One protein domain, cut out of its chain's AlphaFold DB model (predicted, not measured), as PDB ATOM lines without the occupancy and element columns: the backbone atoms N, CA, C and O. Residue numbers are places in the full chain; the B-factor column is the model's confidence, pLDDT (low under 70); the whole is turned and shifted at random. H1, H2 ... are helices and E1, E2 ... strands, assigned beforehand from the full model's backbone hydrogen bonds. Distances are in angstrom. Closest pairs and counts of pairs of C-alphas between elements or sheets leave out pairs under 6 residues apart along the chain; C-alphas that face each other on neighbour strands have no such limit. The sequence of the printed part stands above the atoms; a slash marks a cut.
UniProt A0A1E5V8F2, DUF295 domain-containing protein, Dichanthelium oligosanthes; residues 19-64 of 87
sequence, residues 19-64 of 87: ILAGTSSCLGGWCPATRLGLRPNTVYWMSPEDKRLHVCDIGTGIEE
ATOM      1  N   ILE A  19     -37.207   2.880  -7.540       90.25
ATOM      2  CA  ILE A  19     -35.994   2.061  -7.513       90.25
ATOM      3  C   ILE A  19     -36.380   0.678  -7.000       90.25
ATOM      4  O   ILE A  19     -36.962   0.560  -5.926       90.25
ATOM      5  N   LEU A  20     -36.036  -0.359  -7.755       88.25
ATOM      6  CA  LEU A  20     -36.183  -1.754  -7.354       88.25
ATOM      7  C   LEU A  20     -34.805  -2.264  -6.941       88.25
ATOM      8  O   LEU A  20     -33.899  -2.320  -7.772       88.25
ATOM      9  N   ALA A  21     -34.630  -2.614  -5.672       86.12
ATOM     10  CA  ALA A  21     -33.403  -3.210  -5.165       86.12
ATOM     11  C   ALA A  21     -33.592  -4.724  -4.996       86.12
ATOM     12  O   ALA A  21     -34.514  -5.196  -4.326       86.12
ATOM     13  N   GLY A  22     -32.729  -5.495  -5.655       75.19
ATOM     14  CA  GLY A  22     -32.650  -6.943  -5.497       75.19
ATOM     15  C   GLY A  22     -31.671  -7.346  -4.394       75.19
ATOM     16  O   GLY A  22     -30.838  -6.548  -3.960       75.19
ATOM     17  N   THR A  23     -31.753  -8.600  -3.951       68.69
ATOM     18  CA  THR A  23     -30.801  -9.184  -2.998       68.69
ATOM     19  C   THR A  23     -29.673  -9.936  -3.716       68.69
ATOM     20  O   THR A  23     -29.839 -10.408  -4.842       68.69
ATOM     21  N   SER A  24     -28.517  -9.994  -3.035       61.62
ATOM     22  CA  SER A  24     -27.289 -10.801  -3.245       61.62
ATOM     23  C   SER A  24     -26.569 -10.774  -4.607       61.62
ATOM     24  O   SER A  24     -25.341 -10.798  -4.631       61.62
ATOM     25  N   SER A  25     -27.279 -10.714  -5.730       60.25
ATOM     26  CA  SER A  25     -26.723 -10.773  -7.094       60.25
ATOM     27  C   SER A  25     -27.540  -9.994  -8.132       60.25
ATOM     28  O   SER A  25     -27.053  -9.727  -9.230       60.25
ATOM     29  N   CYS A  26     -28.766  -9.589  -7.787       57.44
ATOM     30  CA  CYS A  26     -29.667  -8.881  -8.685       57.44
ATOM     31  C   CYS A  26     -29.404  -7.370  -8.624       57.44
ATOM     32  O   CYS A  26     -29.650  -6.720  -7.607       57.44
ATOM     33  N   LEU A  27     -28.889  -6.823  -9.729       64.44
ATOM     34  CA  LEU A  27     -28.673  -5.391  -9.925       64.44
ATOM     35  C   LEU A  27     -29.962  -4.600  -9.676       64.44
ATOM     36  O   LEU A  27     -31.033  -4.959 -10.163       64.44
ATOM     37  N   GLY A  28     -29.831  -3.503  -8.929       77.12
ATOM     38  CA  GLY A  28     -30.919  -2.559  -8.727       77.12
ATOM     39  C   GLY A  28     -31.265  -1.828 -10.023       77.12
ATOM     40  O   GLY A  28     -30.375  -1.416 -10.770       77.12
ATOM     41  N   GLY A  29     -32.557  -1.671 -10.282       84.69
ATOM     42  CA  GLY A  29     -33.086  -1.039 -11.484       84.69
ATOM     43  C   GLY A  29     -34.018   0.118 -11.161       84.69
ATOM     44  O   GLY A  29     -34.447   0.305 -10.024       84.69
ATOM     45  N   TRP A  30     -34.351   0.897 -12.183       86.81
ATOM     46  CA  TRP A  30     -35.394   1.911 -12.109       86.81
ATOM     47  C   TRP A  30     -36.231   1.864 -13.378       86.81
ATOM     48  O   TRP A  30     -35.747   1.491 -14.445       86.81
ATOM     49  N   CYS A  31     -37.497   2.235 -13.253       83.56
ATOM     50  CA  CYS A  31     -38.446   2.268 -14.359       83.56
ATOM     51  C   CYS A  31     -39.390   3.469 -14.198       83.56
ATOM     52  O   CYS A  31     -39.441   4.041 -13.110       83.56
ATOM     53  N   PRO A  32     -40.109   3.896 -15.250       87.56
ATOM     54  CA  PRO A  32     -41.147   4.918 -15.128       87.56
ATOM     55  C   PRO A  32     -42.339   4.400 -14.312       87.56
ATOM     56  O   PRO A  32     -42.954   3.397 -14.684       87.56
ATOM     57  N   ALA A  33     -42.677   5.082 -13.218       86.50
ATOM     58  CA  ALA A  33     -43.685   4.617 -12.263       86.50
ATOM     59  C   ALA A  33     -45.074   4.540 -12.900       86.50
ATOM     60  O   ALA A  33     -45.758   3.516 -12.824       86.50
ATOM     61  N   THR A  34     -45.458   5.616 -13.593       83.31
ATOM     62  CA  THR A  34     -46.801   5.777 -14.165       83.31
ATOM     63  C   THR A  34     -47.147   4.707 -15.196       83.31
ATOM     64  O   THR A  34     -48.315   4.363 -15.345       83.31
ATOM     65  N   ARG A  35     -46.151   4.149 -15.898       80.56
ATOM     66  CA  ARG A  35     -46.375   3.100 -16.907       80.56
ATOM     67  C   ARG A  35     -46.670   1.731 -16.307       80.56
ATOM     68  O   ARG A  35     -47.324   0.925 -16.956       80.56
ATOM     69  N   LEU A  36     -46.169   1.468 -15.103       78.88
ATOM     70  CA  LEU A  36     -46.231   0.155 -14.461       78.88
ATOM     71  C   LEU A  36     -47.135   0.143 -13.222       78.88
ATOM     72  O   LEU A  36     -47.178  -0.850 -12.505       78.88
ATOM     73  N   GLY A  37     -47.848   1.245 -12.953       83.88
ATOM     74  CA  GLY A  37     -48.704   1.378 -11.772       83.88
ATOM     75  C   GLY A  37     -47.928   1.379 -10.450       83.88
ATOM     76  O   GLY A  37     -48.496   1.076  -9.404       83.88
ATOM     77  N   LEU A  38     -46.630   1.694 -10.488       87.62
ATOM     78  CA  LEU A  38     -45.782   1.783  -9.301       87.62
ATOM     79  C   LEU A  38     -45.874   3.173  -8.673       87.62
ATOM     80  O   LEU A  38     -46.206   4.157  -9.339       87.62
ATOM     81  N   ARG A  39     -45.536   3.273  -7.382       89.88
ATOM     82  CA  ARG A  39     -45.457   4.574  -6.717       89.88
ATOM     83  C   ARG A  39     -44.188   5.294  -7.191       89.88
ATOM     84  O   ARG A  39     -43.100   4.710  -7.138       89.88
ATOM     85  N   PRO A  40     -44.293   6.545  -7.669       92.06
ATOM     86  CA  PRO A  40     -43.118   7.345  -7.980       92.06
ATOM     87  C   PRO A  40     -42.338   7.634  -6.696       92.06
ATOM     88  O   PRO A  40     -42.851   7.475  -5.590       92.06
ATOM     89  N   ASN A  41     -41.092   8.079  -6.833       93.31
ATOM     90  CA  ASN A  41     -40.273   8.511  -5.704       93.31
ATOM     91  C   ASN A  41     -40.102   7.480  -4.567       93.31
ATOM     92  O   ASN A  41     -39.963   7.847  -3.400       93.31
ATOM     93  N   THR A  42     -40.124   6.194  -4.904       92.56
ATOM     94  CA  THR A  42     -40.221   5.106  -3.925       92.56
ATOM     95  C   THR A  42     -39.119   4.077  -4.150       92.56
ATOM     96  O   THR A  42     -38.754   3.786  -5.290       92.56
ATOM     97  N   VAL A  43     -38.577   3.517  -3.072       91.69
ATOM     98  CA  VAL A  43     -37.652   2.379  -3.111       91.69
ATOM     99  C   VAL A  43     -38.397   1.122  -2.693       91.69
ATOM    100  O   VAL A  43     -39.074   1.115  -1.670       91.69
ATOM    101  N   TYR A  44     -38.241   0.062  -3.474       90.12
ATOM    102  CA  TYR A  44     -38.799  -1.255  -3.216       90.12
ATOM    103  C   TYR A  44     -37.665  -2.254  -3.030       90.12
ATOM    104  O   TYR A  44     -36.741  -2.286  -3.843       90.12
ATOM    105  N   TRP A  45     -37.732  -3.091  -2.001       87.69
ATOM    106  CA  TRP A  45     -36.780  -4.185  -1.812       87.69
ATOM    107  C   TRP A  45     -37.430  -5.358  -1.096       87.69
ATOM    108  O   TRP A  45     -38.363  -5.187  -0.321       87.69
ATOM    109  N   MET A  46     -36.924  -6.558  -1.352       84.56
ATOM    110  CA  MET A  46     -37.288  -7.730  -0.563       84.56
ATOM    111  C   MET A  46     -36.308  -7.853   0.601       84.56
ATOM    112  O   MET A  46     -35.099  -7.928   0.360       84.56
ATOM    113  N   SER A  47     -36.795  -7.863   1.842       80.38
ATOM    114  CA  SER A  47     -35.921  -8.094   2.996       80.38
ATOM    115  C   SER A  47     -35.450  -9.555   2.992       80.38
ATOM    116  O   SER A  47     -36.261 -10.472   2.835       80.38
ATOM    117  N   PRO A  48     -34.137  -9.808   3.137       75.75
ATOM    118  CA  PRO A  48     -33.627 -11.164   3.289       75.75
ATOM    119  C   PRO A  48     -33.988 -11.781   4.650       75.75
ATOM    120  O   PRO A  48     -33.955 -13.004   4.772       75.75
ATOM    121  N   GLU A  49     -34.327 -10.967   5.655       80.56
ATOM    122  CA  GLU A  49     -34.684 -11.420   7.000       80.56
ATOM    123  C   GLU A  49     -36.116 -11.956   7.068       80.56
ATOM    124  O   GLU A  49     -36.335 -13.061   7.564       80.56
ATOM    125  N   ASP A  50     -37.089 -11.187   6.575       83.06
ATOM    126  CA  ASP A  50     -38.510 -11.530   6.703       83.06
ATOM    127  C   ASP A  50     -39.161 -11.991   5.389       83.06
ATOM    128  O   ASP A  50     -40.309 -12.436   5.394       83.06
ATOM    129  N   LYS A  51     -38.416 -11.944   4.273       76.94
ATOM    130  CA  LYS A  51     -38.875 -12.292   2.918       76.94
ATOM    131  C   LYS A  51     -40.102 -11.485   2.471       76.94
ATOM    132  O   LYS A  51     -40.861 -11.957   1.621       76.94
ATOM    133  N   ARG A  52     -40.318 -10.284   3.012       83.06
ATOM    134  CA  ARG A  52     -41.424  -9.392   2.642       83.06
ATOM    135  C   ARG A  52     -40.958  -8.264   1.742       83.06
ATOM    136  O   ARG A  52     -39.767  -7.969   1.636       83.06
ATOM    137  N   LEU A  53     -41.926  -7.642   1.073       86.25
ATOM    138  CA  LEU A  53     -41.686  -6.485   0.228       86.25
ATOM    139  C   LEU A  53     -41.739  -5.223   1.081       86.25
ATOM    140  O   LEU A  53     -42.797  -4.853   1.580       86.25
ATOM    141  N   HIS A  54     -40.617  -4.536   1.197       90.44
ATOM    142  CA  HIS A  54     -40.531  -3.229   1.824       90.44
ATOM    143  C   HIS A  54     -40.656  -2.137   0.770       90.44
ATOM    144  O   HIS A  54     -40.106  -2.238  -0.330       90.44
ATOM    145  N   VAL A  55     -41.387  -1.086   1.124       91.94
ATOM    146  CA  VAL A  55     -41.705   0.049   0.265       91.94
ATOM    147  C   VAL A  55     -41.413   1.324   1.045       91.94
ATOM    148  O   VAL A  55     -42.072   1.595   2.040       91.94
ATOM    149  N   CYS A  56     -40.442   2.121   0.602       92.56
ATOM    150  CA  CYS A  56     -40.072   3.375   1.258       92.56
ATOM    151  C   CYS A  56     -40.264   4.561   0.320       92.56
ATOM    152  O   CYS A  56     -39.601   4.652  -0.716       92.56
ATOM    153  N   ASP A  57     -41.142   5.489   0.688       92.00
ATOM    154  CA  ASP A  57     -41.280   6.755  -0.027       92.00
ATOM    155  C   ASP A  57     -40.138   7.701   0.381       92.00
ATOM    156  O   ASP A  57     -39.984   8.054   1.549       92.00
ATOM    157  N   ILE A  58     -39.326   8.139  -0.582       90.44
ATOM    158  CA  ILE A  58     -38.121   8.949  -0.319       90.44
ATOM    159  C   ILE A  58     -38.478  10.355   0.187       90.44
ATOM    160  O   ILE A  58     -37.704  10.971   0.924       90.44
ATOM    161  N   GLY A  59     -39.626  10.892  -0.231       89.00
ATOM    162  CA  GLY A  59     -40.034  12.257   0.096       89.00
ATOM    163  C   GLY A  59     -40.495  12.390   1.543       89.00
ATOM    164  O   GLY A  59     -40.118  13.336   2.235       89.00
ATOM    165  N   THR A  60     -41.291  11.426   1.993       88.31
ATOM    166  CA  THR A  60     -41.886  11.360   3.333       88.31
ATOM    167  C   THR A  60     -41.037  10.557   4.318       88.31
ATOM    168  O   THR A  60     -41.086  10.819   5.518       88.31
ATOM    169  N   GLY A  61     -40.229   9.616   3.825       86.31
ATOM    170  CA  GLY A  61     -39.460   8.667   4.629       86.31
ATOM    171  C   GLY A  61     -40.306   7.561   5.258       86.31
ATOM    172  O   GLY A  61     -39.818   6.873   6.151       86.31
ATOM    173  N   ILE A  62     -41.567   7.415   4.845       88.44
ATOM    174  CA  ILE A  62     -42.468   6.394   5.378       88.44
ATOM    175  C   ILE A  62     -42.109   5.049   4.750       88.44
ATOM    176  O   ILE A  62     -42.015   4.933   3.528       88.44
ATOM    177  N   GLU A  63     -41.931   4.047   5.605       90.62
ATOM    178  CA  GLU A  63     -41.706   2.660   5.222       90.62
ATOM    179  C   GLU A  63     -42.970   1.836   5.478       90.62
ATOM    180  O   GLU A  63     -43.544   1.857   6.567       90.62
ATOM    181  N   GLU A  64     -43.402   1.108   4.457       91.69
ATOM    182  CA  GLU A  64     -44.514   0.172   4.496       91.69
ATOM    183  C   GLU A  64     -44.001  -1.228   4.165       91.69
ATOM    184  O   GLU A  64     -43.258  -1.421   3.202       91.69
TER     185      GLU A  64
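Overview. This is residues 19 to 64 of the 87 residues of the protein "DUF295 domain-containing protein" of Dichanthelium oligosanthes (UniProt A0A1E5V8F2). With little regular structure, this is a small three-stranded sheet, E1 E2 E3, widened at both edges by short antiparallel pairings, residues 29 to 30 beside E1 and 63 to 64 beside E3; a long link folds back past E1 to a short helix, H1, off the sheet. The 46 printed residues run E1, H1, E2, E3, mixed in class, with 17 in named elements; the sheet is mixed. It is only just compact, close to loose (radius of gyration of the C-alphas 10.8 A), spanning 28 by 22 by 15 A.

Along the chain. E2, residues 42 to 46, measures 13.6 A; E3, 53 to 57, 13.2 A, ending at C-alpha 57 (-41.280, 6.755, -0.027). E1, 19 to 21, measures 6.3 A from C-alpha 19 (-35.994, 2.061, -7.513); H1, 33 to 36, 5.6 A.

Arrangement. E2 and E3 form an antiparallel hairpin at 162 degrees, N 43 to O 56 being 2.8 A. E1 is parallel to E2 at 16 degrees, N 21 to O 44 being 2.8 A. E1, H1 and E2 form a strand-helix-strand unit, two parallel neighbours with a helix between, its crossover left-handed. H1 is too short for an O i to N i+4 pair; its one O i to N i+3 pair is within hydrogen-bond range.

Size, cuts and confidence. The printed part has no cut; E1 to H1 is a long link. Residues 23 to 27 have pLDDT under 70.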